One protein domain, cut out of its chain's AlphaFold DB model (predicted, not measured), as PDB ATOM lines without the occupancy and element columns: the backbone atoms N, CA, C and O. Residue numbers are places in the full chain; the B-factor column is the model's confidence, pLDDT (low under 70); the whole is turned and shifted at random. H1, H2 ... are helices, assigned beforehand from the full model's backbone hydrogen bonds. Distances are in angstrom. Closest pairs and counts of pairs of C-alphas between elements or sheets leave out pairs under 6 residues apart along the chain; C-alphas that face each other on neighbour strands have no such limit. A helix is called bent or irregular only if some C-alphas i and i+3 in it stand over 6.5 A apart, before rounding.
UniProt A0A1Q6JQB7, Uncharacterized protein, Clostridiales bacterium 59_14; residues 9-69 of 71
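Overview. This is residues 9 to 69 of the 71 residues of an uncharacterized protein of Clostridiales bacterium 59_14 (UniProt A0A1Q6JQB7). One long straight helix, H3, makes the long axis, and two short helices, H1 and H2, sit side on to it on one of its sides, each crossing its line. The link of residues 31 to 40 leads from H2 along the first part of H3 to its beginning, and at the other end residues 62 to 69 of H3 stick out free. The printed part has 61 residues with three named helices, in the order H1, H2, H3, and no named strand; its class is all helix. It is loose, with a radius of gyration of the C-alphas of 13.2 A, and a rod in outline, spanning 46 by 19 by 13 A.

Along the chain. Find C-alpha 9 at (-27.864, -15.858, -9.994); here H1 begins, residues 9 to 17, and it runs 12.6 A from first to last C-alpha. Six residues further on comes H2, residues 24 to 30, 10.0 A long, which you can pick up at C-alpha 24, at (-28.573, -26.570, -13.901). Then go to C-alpha 41 at (-39.883, -44.462, -5.395), where H3 begins, residues 41 to 69; it runs 43.1 A to C-alpha 69 at (-25.318, -4.786, 2.847). No helix is bent or irregular.

Arrangement. Start at H1 and look to H3. They touch, H3 with its residues 57 to 61 alone, and the closest C-alphas are those of Gln 10 and Val 57, 6.4 A apart. Their lines stand at 72 degrees, only just about perpendicular. H1 and H2 only just touch, with 3 pairs of C-alphas within 8 A; the closest are those of Glu 11 and Val 24, 6.0 A apart. Their lines are about perpendicular, at 75 degrees. H2 touches H3 as well, at residues 46 to 54 of H3 alone, where the C-alphas of Trp 30 and Ala 47 are the closest, 5.2 A apart. These two run opposite ways at a steep tilt of 49 degrees. The helix packing is mostly crossed. In the backbones of H1 and H2, every O i to N i+4 pair is within hydrogen-bond range; in H3, 24 of 25 are.

Size, cuts and confidence. Look at Ile 39 and Glu 69 for the two C-alphas farthest apart, 46.6 A. Residues 62 to 69, which belong to H3, stand free; without them the body of 53 residues spans 34 by 19 by 13 A. The printed part has no cut. Both links, H1 to H2 with 6 residues and H2 to H3 with 10, are short but not tight. The mean pLDDT of the printed part is 92.4, and residues 66 to 69 are under 70.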
ATOM      1  N   LYS A   9     -28.720 -15.872 -11.193       95.56
ATOM      2  CA  LYS A   9     -27.864 -15.858  -9.994       95.56
ATOM      3  C   LYS A   9     -27.720 -17.264  -9.403       95.56
ATOM      4  O   LYS A   9     -26.611 -17.690  -9.074       95.56
ATOM      5  N   GLN A  10     -28.826 -17.997  -9.304       96.94
ATOM      6  CA  GLN A  10     -28.839 -19.369  -8.802       96.94
ATOM      7  C   GLN A  10     -28.122 -20.321  -9.762       96.94
ATOM      8  O   GLN A  10     -27.350 -21.157  -9.301       96.94
ATOM      9  N   GLU A  11     -28.283 -20.162 -11.080       97.56
ATOM     10  CA  GLU A  11     -27.514 -20.928 -12.072       97.56
ATOM     11  C   GLU A  11     -26.005 -20.721 -11.910       97.56
ATOM     12  O   GLU A  11     -25.242 -21.687 -11.953       97.56
ATOM     13  N   ALA A  12     -25.563 -19.482 -11.678       97.06
ATOM     14  CA  ALA A  12     -24.156 -19.188 -11.436       97.06
ATOM     15  C   ALA A  12     -23.636 -19.864 -10.153       97.06
ATOM     16  O   ALA A  12     -22.517 -20.379 -10.141       97.06
ATOM     17  N   ILE A  13     -24.444 -19.906  -9.086       97.44
ATOM     18  CA  ILE A  13     -24.104 -20.635  -7.853       97.44
ATOM     19  C   ILE A  13     -24.010 -22.138  -8.131       97.44
ATOM     20  O   ILE A  13     -23.004 -22.743  -7.778       97.44
ATOM     21  N   ILE A  14     -25.000 -22.723  -8.808       97.50
ATOM     22  CA  ILE A  14     -25.027 -24.151  -9.165       97.50
ATOM     23  C   ILE A  14     -23.777 -24.528  -9.973       97.50
ATOM     24  O   ILE A  14     -23.056 -25.453  -9.602       97.50
ATOM     25  N   ARG A  15     -23.455 -23.762 -11.026       97.31
ATOM     26  CA  ARG A  15     -22.253 -23.984 -11.850       97.31
ATOM     27  C   ARG A  15     -20.960 -23.858 -11.044       97.31
ATOM     28  O   ARG A  15     -20.020 -24.601 -11.293       97.31
ATOM     29  N   ARG A  16     -20.907 -22.945 -10.069       96.69
ATOM     30  CA  ARG A  16     -19.747 -22.783  -9.181       96.69
ATOM     31  C   ARG A  16     -19.590 -23.947  -8.201       96.69
ATOM     32  O   ARG A  16     -18.458 -24.299  -7.886       96.69
ATOM     33  N   LEU A  17     -20.693 -24.505  -7.696       96.00
ATOM     34  CA  LEU A  17     -20.664 -25.678  -6.814       96.00
ATOM     35  C   LEU A  17     -20.152 -26.923  -7.553       96.00
ATOM     36  O   LEU A  17     -19.539 -27.774  -6.916       96.00
ATOM     37  N   ASN A  18     -20.337 -26.979  -8.878       95.31
ATOM     38  CA  ASN A  18     -19.748 -27.975  -9.781       95.31
ATOM     39  C   ASN A  18     -19.983 -29.428  -9.328       95.31
ATOM     40  O   ASN A  18     -19.085 -30.271  -9.378       95.31
ATOM     41  N   ASP A  19     -21.197 -29.704  -8.851       97.25
ATOM     42  CA  ASP A  19     -21.613 -31.050  -8.482       97.25
ATOM     43  C   ASP A  19     -21.859 -31.897  -9.748       97.25
ATOM     44  O   ASP A  19     -22.475 -31.404 -10.698       97.25
ATOM     45  N   PRO A  20     -21.393 -33.160  -9.795       95.75
ATOM     46  CA  PRO A  20     -21.517 -34.000 -10.985       95.75
ATOM     47  C   PRO A  20     -22.960 -34.413 -11.315       95.75
ATOM     48  O   PRO A  20     -23.234 -34.753 -12.465       95.75
ATOM     49  N   LEU A  21     -23.871 -34.418 -10.336       96.00
ATOM     50  CA  LEU A  21     -25.271 -34.804 -10.514       96.00
ATOM     51  C   LEU A  21     -26.190 -33.581 -10.580       96.00
ATOM     52  O   LEU A  21     -27.058 -33.502 -11.448       96.00
ATOM     53  N   TYR A  22     -26.022 -32.628  -9.664       97.19
ATOM     54  CA  TYR A  22     -26.919 -31.481  -9.520       97.19
ATOM     55  C   TYR A  22     -26.559 -30.331 -10.470       97.19
ATOM     56  O   TYR A  22     -26.255 -29.216 -10.046       97.19
ATOM     57  N   THR A  23     -26.620 -30.598 -11.777       97.75
ATOM     58  CA  THR A  23     -26.430 -29.583 -12.823       97.75
ATOM     59  C   THR A  23     -27.630 -28.636 -12.930       97.75
ATOM     60  O   THR A  23     -28.709 -28.893 -12.387       97.75
ATOM     61  N   VAL A  24     -27.473 -27.523 -13.659       97.06
ATOM     62  CA  VAL A  24     -28.573 -26.570 -13.901       97.06
ATOM     63  C   VAL A  24     -29.734 -27.255 -14.621       97.06
ATOM     64  O   VAL A  24     -30.893 -27.080 -14.246       97.06
ATOM     65  N   GLU A  25     -29.425 -28.047 -15.642       96.69
ATOM     66  CA  GLU A  25     -30.392 -28.767 -16.468       96.69
ATOM     67  C   GLU A  25     -31.148 -29.791 -15.624       96.69
ATOM     68  O   GLU A  25     -32.380 -29.822 -15.644       96.69
ATOM     69  N   PHE A  26     -30.411 -30.552 -14.811       97.25
ATOM     70  CA  PHE A  26     -30.985 -31.515 -13.888       97.25
ATOM     71  C   PHE A  26     -31.934 -30.828 -12.898       97.25
ATOM     72  O   PHE A  26     -33.092 -31.211 -12.761       97.25
ATOM     73  N   LEU A  27     -31.503 -29.756 -12.237       97.12
ATOM     74  CA  LEU A  27     -32.346 -29.082 -11.249       97.12
ATOM     75  C   LEU A  27     -33.597 -28.447 -11.877       97.12
ATOM     76  O   LEU A  27     -34.667 -28.509 -11.271       97.12
ATOM     77  N   LYS A  28     -33.508 -27.898 -13.097       95.50
ATOM     78  CA  LYS A  28     -34.681 -27.379 -13.827       95.50
ATOM     79  C   LYS A  28     -35.719 -28.462 -14.100       95.50
ATOM     80  O   LYS A  28     -36.916 -28.187 -14.005       95.50
ATOM     81  N   GLU A  29     -35.268 -29.669 -14.425       95.19
ATOM     82  CA  GLU A  29     -36.148 -30.813 -14.641       95.19
ATOM     83  C   GLU A  29     -36.747 -31.317 -13.323       95.19
ATOM     84  O   GLU A  29     -37.950 -31.565 -13.255       95.19
ATOM     85  N   TRP A  30     -35.936 -31.445 -12.273       96.25
ATOM     86  CA  TRP A  30     -36.293 -32.234 -11.093       96.25
ATOM     87  C   TRP A  30     -36.928 -31.443  -9.945       96.25
ATOM     88  O   TRP A  30     -37.750 -32.001  -9.223       96.25
ATOM     89  N   VAL A  31     -36.632 -30.149  -9.781       95.19
ATOM     90  CA  VAL A  31     -37.082 -29.368  -8.605       95.19
ATOM     91  C   VAL A  31     -38.600 -29.133  -8.551       95.19
ATOM     92  O   VAL A  31     -39.153 -28.830  -7.500       95.19
ATOM     93  N   ASN A  32     -39.287 -29.259  -9.690       93.12
ATOM     94  CA  ASN A  32     -40.742 -29.097  -9.793       93.12
ATOM     95  C   ASN A  32     -41.491 -30.427  -9.931       93.12
ATOM     96  O   ASN A  32     -42.712 -30.422 -10.108       93.12
ATOM     97  N   ARG A  33     -40.782 -31.561  -9.904       93.06
ATOM     98  CA  ARG A  33     -41.420 -32.872  -9.993       93.06
ATOM     99  C   ARG A  33     -42.125 -33.200  -8.685       93.06
ATOM    100  O   ARG A  33     -41.647 -32.874  -7.604       93.06
ATOM    101  N   ASN A  34     -43.267 -33.867  -8.806       88.44
ATOM    102  CA  ASN A  34     -44.085 -34.305  -7.678       88.44
ATOM    103  C   ASN A  34     -44.387 -35.802  -7.813       88.44
ATOM    104  O   ASN A  34     -45.544 -36.217  -7.901       88.44
ATOM    105  N   ASP A  35     -43.326 -36.601  -7.934       91.62
ATOM    106  CA  ASP A  35     -43.429 -38.053  -8.042       91.62
ATOM    107  C   ASP A  35     -43.888 -38.665  -6.710       91.62
ATOM    108  O   ASP A  35     -43.460 -38.267  -5.627       91.62
ATOM    109  N   ASN A  36     -44.764 -39.665  -6.791       89.31
ATOM    110  CA  ASN A  36     -45.280 -40.369  -5.624       89.31
ATOM    111  C   ASN A  36     -44.391 -41.577  -5.305       89.31
ATOM    112  O   ASN A  36     -44.201 -42.443  -6.157       89.31
ATOM    113  N   VAL A  37     -43.908 -41.677  -4.064       91.38
ATOM    114  CA  VAL A  37     -43.027 -42.768  -3.621       91.38
ATOM    115  C   VAL A  37     -43.648 -44.163  -3.776       91.38
ATOM    116  O   VAL A  37     -42.934 -45.121  -4.047       91.38
ATOM    117  N   PHE A  38     -44.973 -44.288  -3.679       94.31
ATOM    118  CA  PHE A  38     -45.680 -45.563  -3.848       94.31
ATOM    119  C   PHE A  38     -45.825 -45.985  -5.317       94.31
ATOM    120  O   PHE A  38     -46.165 -47.133  -5.587       94.31
ATOM    121  N   ILE A  39     -45.583 -45.069  -6.260       94.69
ATOM    122  CA  ILE A  39     -45.702 -45.308  -7.706       94.69
ATOM    123  C   ILE A  39     -44.321 -45.372  -8.362       94.69
ATOM    124  O   ILE A  39     -44.058 -46.250  -9.178       94.69
ATOM    125  N   ASN A  40     -43.431 -44.447  -8.003       94.75
ATOM    126  CA  ASN A  40     -42.075 -44.355  -8.525       94.75
ATOM    127  C   ASN A  40     -41.128 -43.856  -7.425       94.75
ATOM    128  O   ASN A  40     -40.754 -42.682  -7.378       94.75
ATOM    129  N   ALA A  41     -40.763 -44.768  -6.519       94.94
ATOM    130  CA  ALA A  41     -39.883 -44.462  -5.395       94.94
ATOM    131  C   ALA A  41     -38.544 -43.830  -5.823       94.94
ATOM    132  O   ALA A  41     -38.177 -42.817  -5.224       94.94
ATOM    133  N   PRO A  42     -37.834 -44.327  -6.860       95.38
ATOM    134  CA  PRO A  42     -36.590 -43.702  -7.308       95.38
ATOM    135  C   PRO A  42     -36.766 -42.239  -7.728       95.38
ATOM    136  O   PRO A  42     -36.018 -41.381  -7.263       95.38
ATOM    137  N   ALA A  43     -37.783 -41.930  -8.541       94.56
ATOM    138  CA  ALA A  43     -38.019 -40.556  -8.983       94.56
ATOM    139  C   ALA A  43     -38.438 -39.639  -7.824       94.56
ATOM    140  O   ALA A  43     -37.968 -38.507  -7.736       94.56
ATOM    141  N   ALA A  44     -39.259 -40.134  -6.893       95.12
ATOM    142  CA  ALA A  44     -39.646 -39.378  -5.703       95.12
ATOM    143  C   ALA A  44     -38.427 -39.014  -4.838       95.12
ATOM    144  O   ALA A  44     -38.264 -37.858  -4.444       95.12
ATOM    145  N   LEU A  45     -37.527 -39.974  -4.599       95.06
ATOM    146  CA  LEU A  45     -36.288 -39.734  -3.854       95.06
ATOM    147  C   LEU A  45     -35.359 -38.758  -4.588       95.06
ATOM    148  O   LEU A  45     -34.759 -37.885  -3.963       95.06
ATOM    149  N   GLN A  46     -35.273 -38.861  -5.913       95.62
ATOM    150  CA  GLN A  46     -34.445 -37.976  -6.725       95.62
ATOM    151  C   GLN A  46     -34.981 -36.534  -6.753       95.62
ATOM    152  O   GLN A  46     -34.204 -35.588  -6.605       95.62
ATOM    153  N   ALA A  47     -36.303 -36.352  -6.836       95.50
ATOM    154  CA  ALA A  47     -36.952 -35.046  -6.716       95.50
ATOM    155  C   ALA A  47     -36.734 -34.418  -5.325       95.50
ATOM    156  O   ALA A  47     -36.467 -33.216  -5.214       95.50
ATOM    157  N   MET A  48     -36.771 -35.226  -4.256       95.12
ATOM    158  CA  MET A  48     -36.418 -34.769  -2.906       95.12
ATOM    159  C   MET A  48     -34.953 -34.324  -2.809       95.12
ATOM    160  O   MET A  48     -34.682 -33.262  -2.246       95.12
ATOM    161  N   GLY A  49     -34.016 -35.081  -3.389       95.38
ATOM    162  CA  GLY A  49     -32.598 -34.706  -3.452       95.38
ATOM    163  C   GLY A  49     -32.376 -33.375  -4.175       95.38
ATOM    164  O   GLY A  49     -31.737 -32.472  -3.633       95.38
ATOM    165  N   ALA A  50     -32.993 -33.208  -5.351       96.88
ATOM    166  CA  ALA A  50     -32.948 -31.961  -6.119       96.88
ATOM    167  C   ALA A  50     -33.503 -30.768  -5.321       96.88
ATOM    168  O   ALA A  50     -32.911 -29.686  -5.308       96.88
ATOM    169  N   SER A  51     -34.611 -30.976  -4.605       95.38
ATOM    170  CA  SER A  51     -35.237 -29.954  -3.759       95.38
ATOM    171  C   SER A  51     -34.335 -29.535  -2.594       95.38
ATOM    172  O   SER A  51     -34.212 -28.342  -2.308       95.38
ATOM    173  N   GLY A  52     -33.673 -30.497  -1.943       96.31
ATOM    174  CA  GLY A  52     -32.712 -30.241  -0.869       96.31
ATOM    175  C   GLY A  52     -31.495 -29.451  -1.349       96.31
ATOM    176  O   GLY A  52     -31.152 -28.427  -0.755       96.31
ATOM    177  N   PHE A  53     -30.889 -29.864  -2.465       97.56
ATOM    178  CA  PHE A  53     -29.762 -29.140  -3.059       97.56
ATOM    179  C   PHE A  53     -30.155 -27.705  -3.440       97.56
ATOM    180  O   PHE A  53     -29.461 -26.747  -3.100       97.56
ATOM    181  N   PHE A  54     -31.313 -27.523  -4.082       97.00
ATOM    182  CA  PHE A  54     -31.785 -26.192  -4.465       97.00
ATOM    183  C   PHE A  54     -32.115 -25.299  -3.255       97.00
ATOM    184  O   PHE A  54     -31.938 -24.080  -3.307       97.00
ATOM    185  N   ALA A  55     -32.550 -25.872  -2.128       96.81
ATOM    186  CA  ALA A  55     -32.697 -25.118  -0.885       96.81
ATOM    187  C   ALA A  55     -31.351 -24.563  -0.384       96.81
ATOM    188  O   ALA A  55     -31.298 -23.401   0.017       96.81
ATOM    189  N   ALA A  56     -30.265 -25.337  -0.482       96.81
ATOM    190  CA  ALA A  56     -28.924 -24.861  -0.145       96.81
ATOM    191  C   ALA A  56     -28.452 -23.738  -1.088       96.81
ATOM    192  O   ALA A  56     -27.899 -22.744  -0.625       96.81
ATOM    193  N   VAL A  57     -28.734 -23.839  -2.394       97.00
ATOM    194  CA  VAL A  57     -28.433 -22.771  -3.370       97.00
ATOM    195  C   VAL A  57     -29.100 -21.450  -2.974       97.00
ATOM    196  O   VAL A  57     -28.437 -20.413  -2.974       97.00
ATOM    197  N   ARG A  58     -30.381 -21.482  -2.582       95.81
ATOM    198  CA  ARG A  58     -31.103 -20.286  -2.108       95.81
ATOM    199  C   ARG A  58     -30.492 -19.701  -0.835       95.81
ATOM    200  O   ARG A  58     -30.377 -18.488  -0.729       95.81
ATOM    201  N   ALA A  59     -30.065 -20.545   0.102       96.19
ATOM    202  CA  ALA A  59     -29.395 -20.079   1.316       96.19
ATOM    203  C   ALA A  59     -28.052 -19.390   1.005       96.19
ATOM    204  O   ALA A  59     -27.736 -18.359   1.593       96.19
ATOM    205  N   ILE A  60     -27.283 -19.913   0.042       95.12
ATOM    206  CA  ILE A  60     -26.023 -19.297  -0.412       95.12
ATOM    207  C   ILE A  60     -26.279 -17.954  -1.107       95.12
ATOM    208  O   ILE A  60     -25.511 -17.013  -0.919       95.12
ATOM    209  N   GLU A  61     -27.328 -17.863  -1.930       94.38
ATOM    210  CA  GLU A  61     -27.740 -16.605  -2.562       94.38
ATOM    211  C   GLU A  61     -28.053 -15.541  -1.501       94.38
ATOM    212  O   GLU A  61     -27.472 -14.460  -1.544       94.38
ATOM    213  N   GLN A  62     -28.873 -15.886  -0.504       92.69
ATOM    214  CA  GLN A  62     -29.253 -14.986   0.591       92.69
ATOM    215  C   GLN A  62     -28.057 -14.538   1.441       92.69
ATOM    216  O   GLN A  62     -27.948 -13.360   1.766       92.69
ATOM    217  N   ALA A  63     -27.131 -15.448   1.764       90.12
ATOM    218  CA  ALA A  63     -25.936 -15.111   2.541       90.12
ATOM    219  C   ALA A  63     -25.028 -14.094   1.821       90.12
ATOM    220  O   ALA A  63     -24.444 -13.214   2.448       90.12
ATOM    221  N   LYS A  64     -24.935 -14.167   0.487       80.19
ATOM    222  CA  LYS A  64     -24.182 -13.173  -0.294       80.19
ATOM    223  C   LYS A  64     -24.859 -11.808  -0.331       80.19
ATOM    224  O   LYS A  64     -24.164 -10.804  -0.441       80.19
ATOM    225  N   GLU A  65     -26.187 -11.769  -0.288       74.75
ATOM    226  CA  GLU A  65     -26.931 -10.508  -0.244       74.75
ATOM    227  C   GLU A  65     -26.748  -9.813   1.113       74.75
ATOM    228  O   GLU A  65     -26.520  -8.607   1.132       74.75
ATOM    229  N   SER A  66     -26.697 -10.563   2.222       68.00
ATOM    230  CA  SER A  66     -26.393  -9.994   3.546       68.00
ATOM    231  C   SER A  66     -24.949  -9.503   3.700       68.00
ATOM    232  O   SER A  66     -24.715  -8.512   4.388       68.00
ATOM    233  N   ASP A  67     -23.975 -10.154   3.055       61.25
ATOM    234  CA  ASP A  67     -22.567  -9.723   3.105       61.25
ATOM    235  C   ASP A  67     -22.317  -8.428   2.304       61.25
ATOM    236  O   ASP A  67     -21.369  -7.696   2.588       61.25
ATOM    237  N   GLY A  68     -23.163  -8.130   1.309       56.25
ATOM    238  CA  GLY A  68     -23.092  -6.910   0.498       56.25
ATOM    239  C   GLY A  68     -23.800  -5.691   1.101       56.25
ATOM    240  O   GLY A  68     -23.615  -4.586   0.605       56.25
ATOM    241  N   GLU A  69     -24.595  -5.869   2.159       50.69
ATOM    242  CA  GLU A  69     -25.318  -4.786   2.847       50.69
ATOM    243  C   GLU A  69     -24.473  -4.080   3.927       50.69
ATOM    244  O   GLU A  69     -24.929  -3.118   4.542       50.69
TER     245      GLU A  69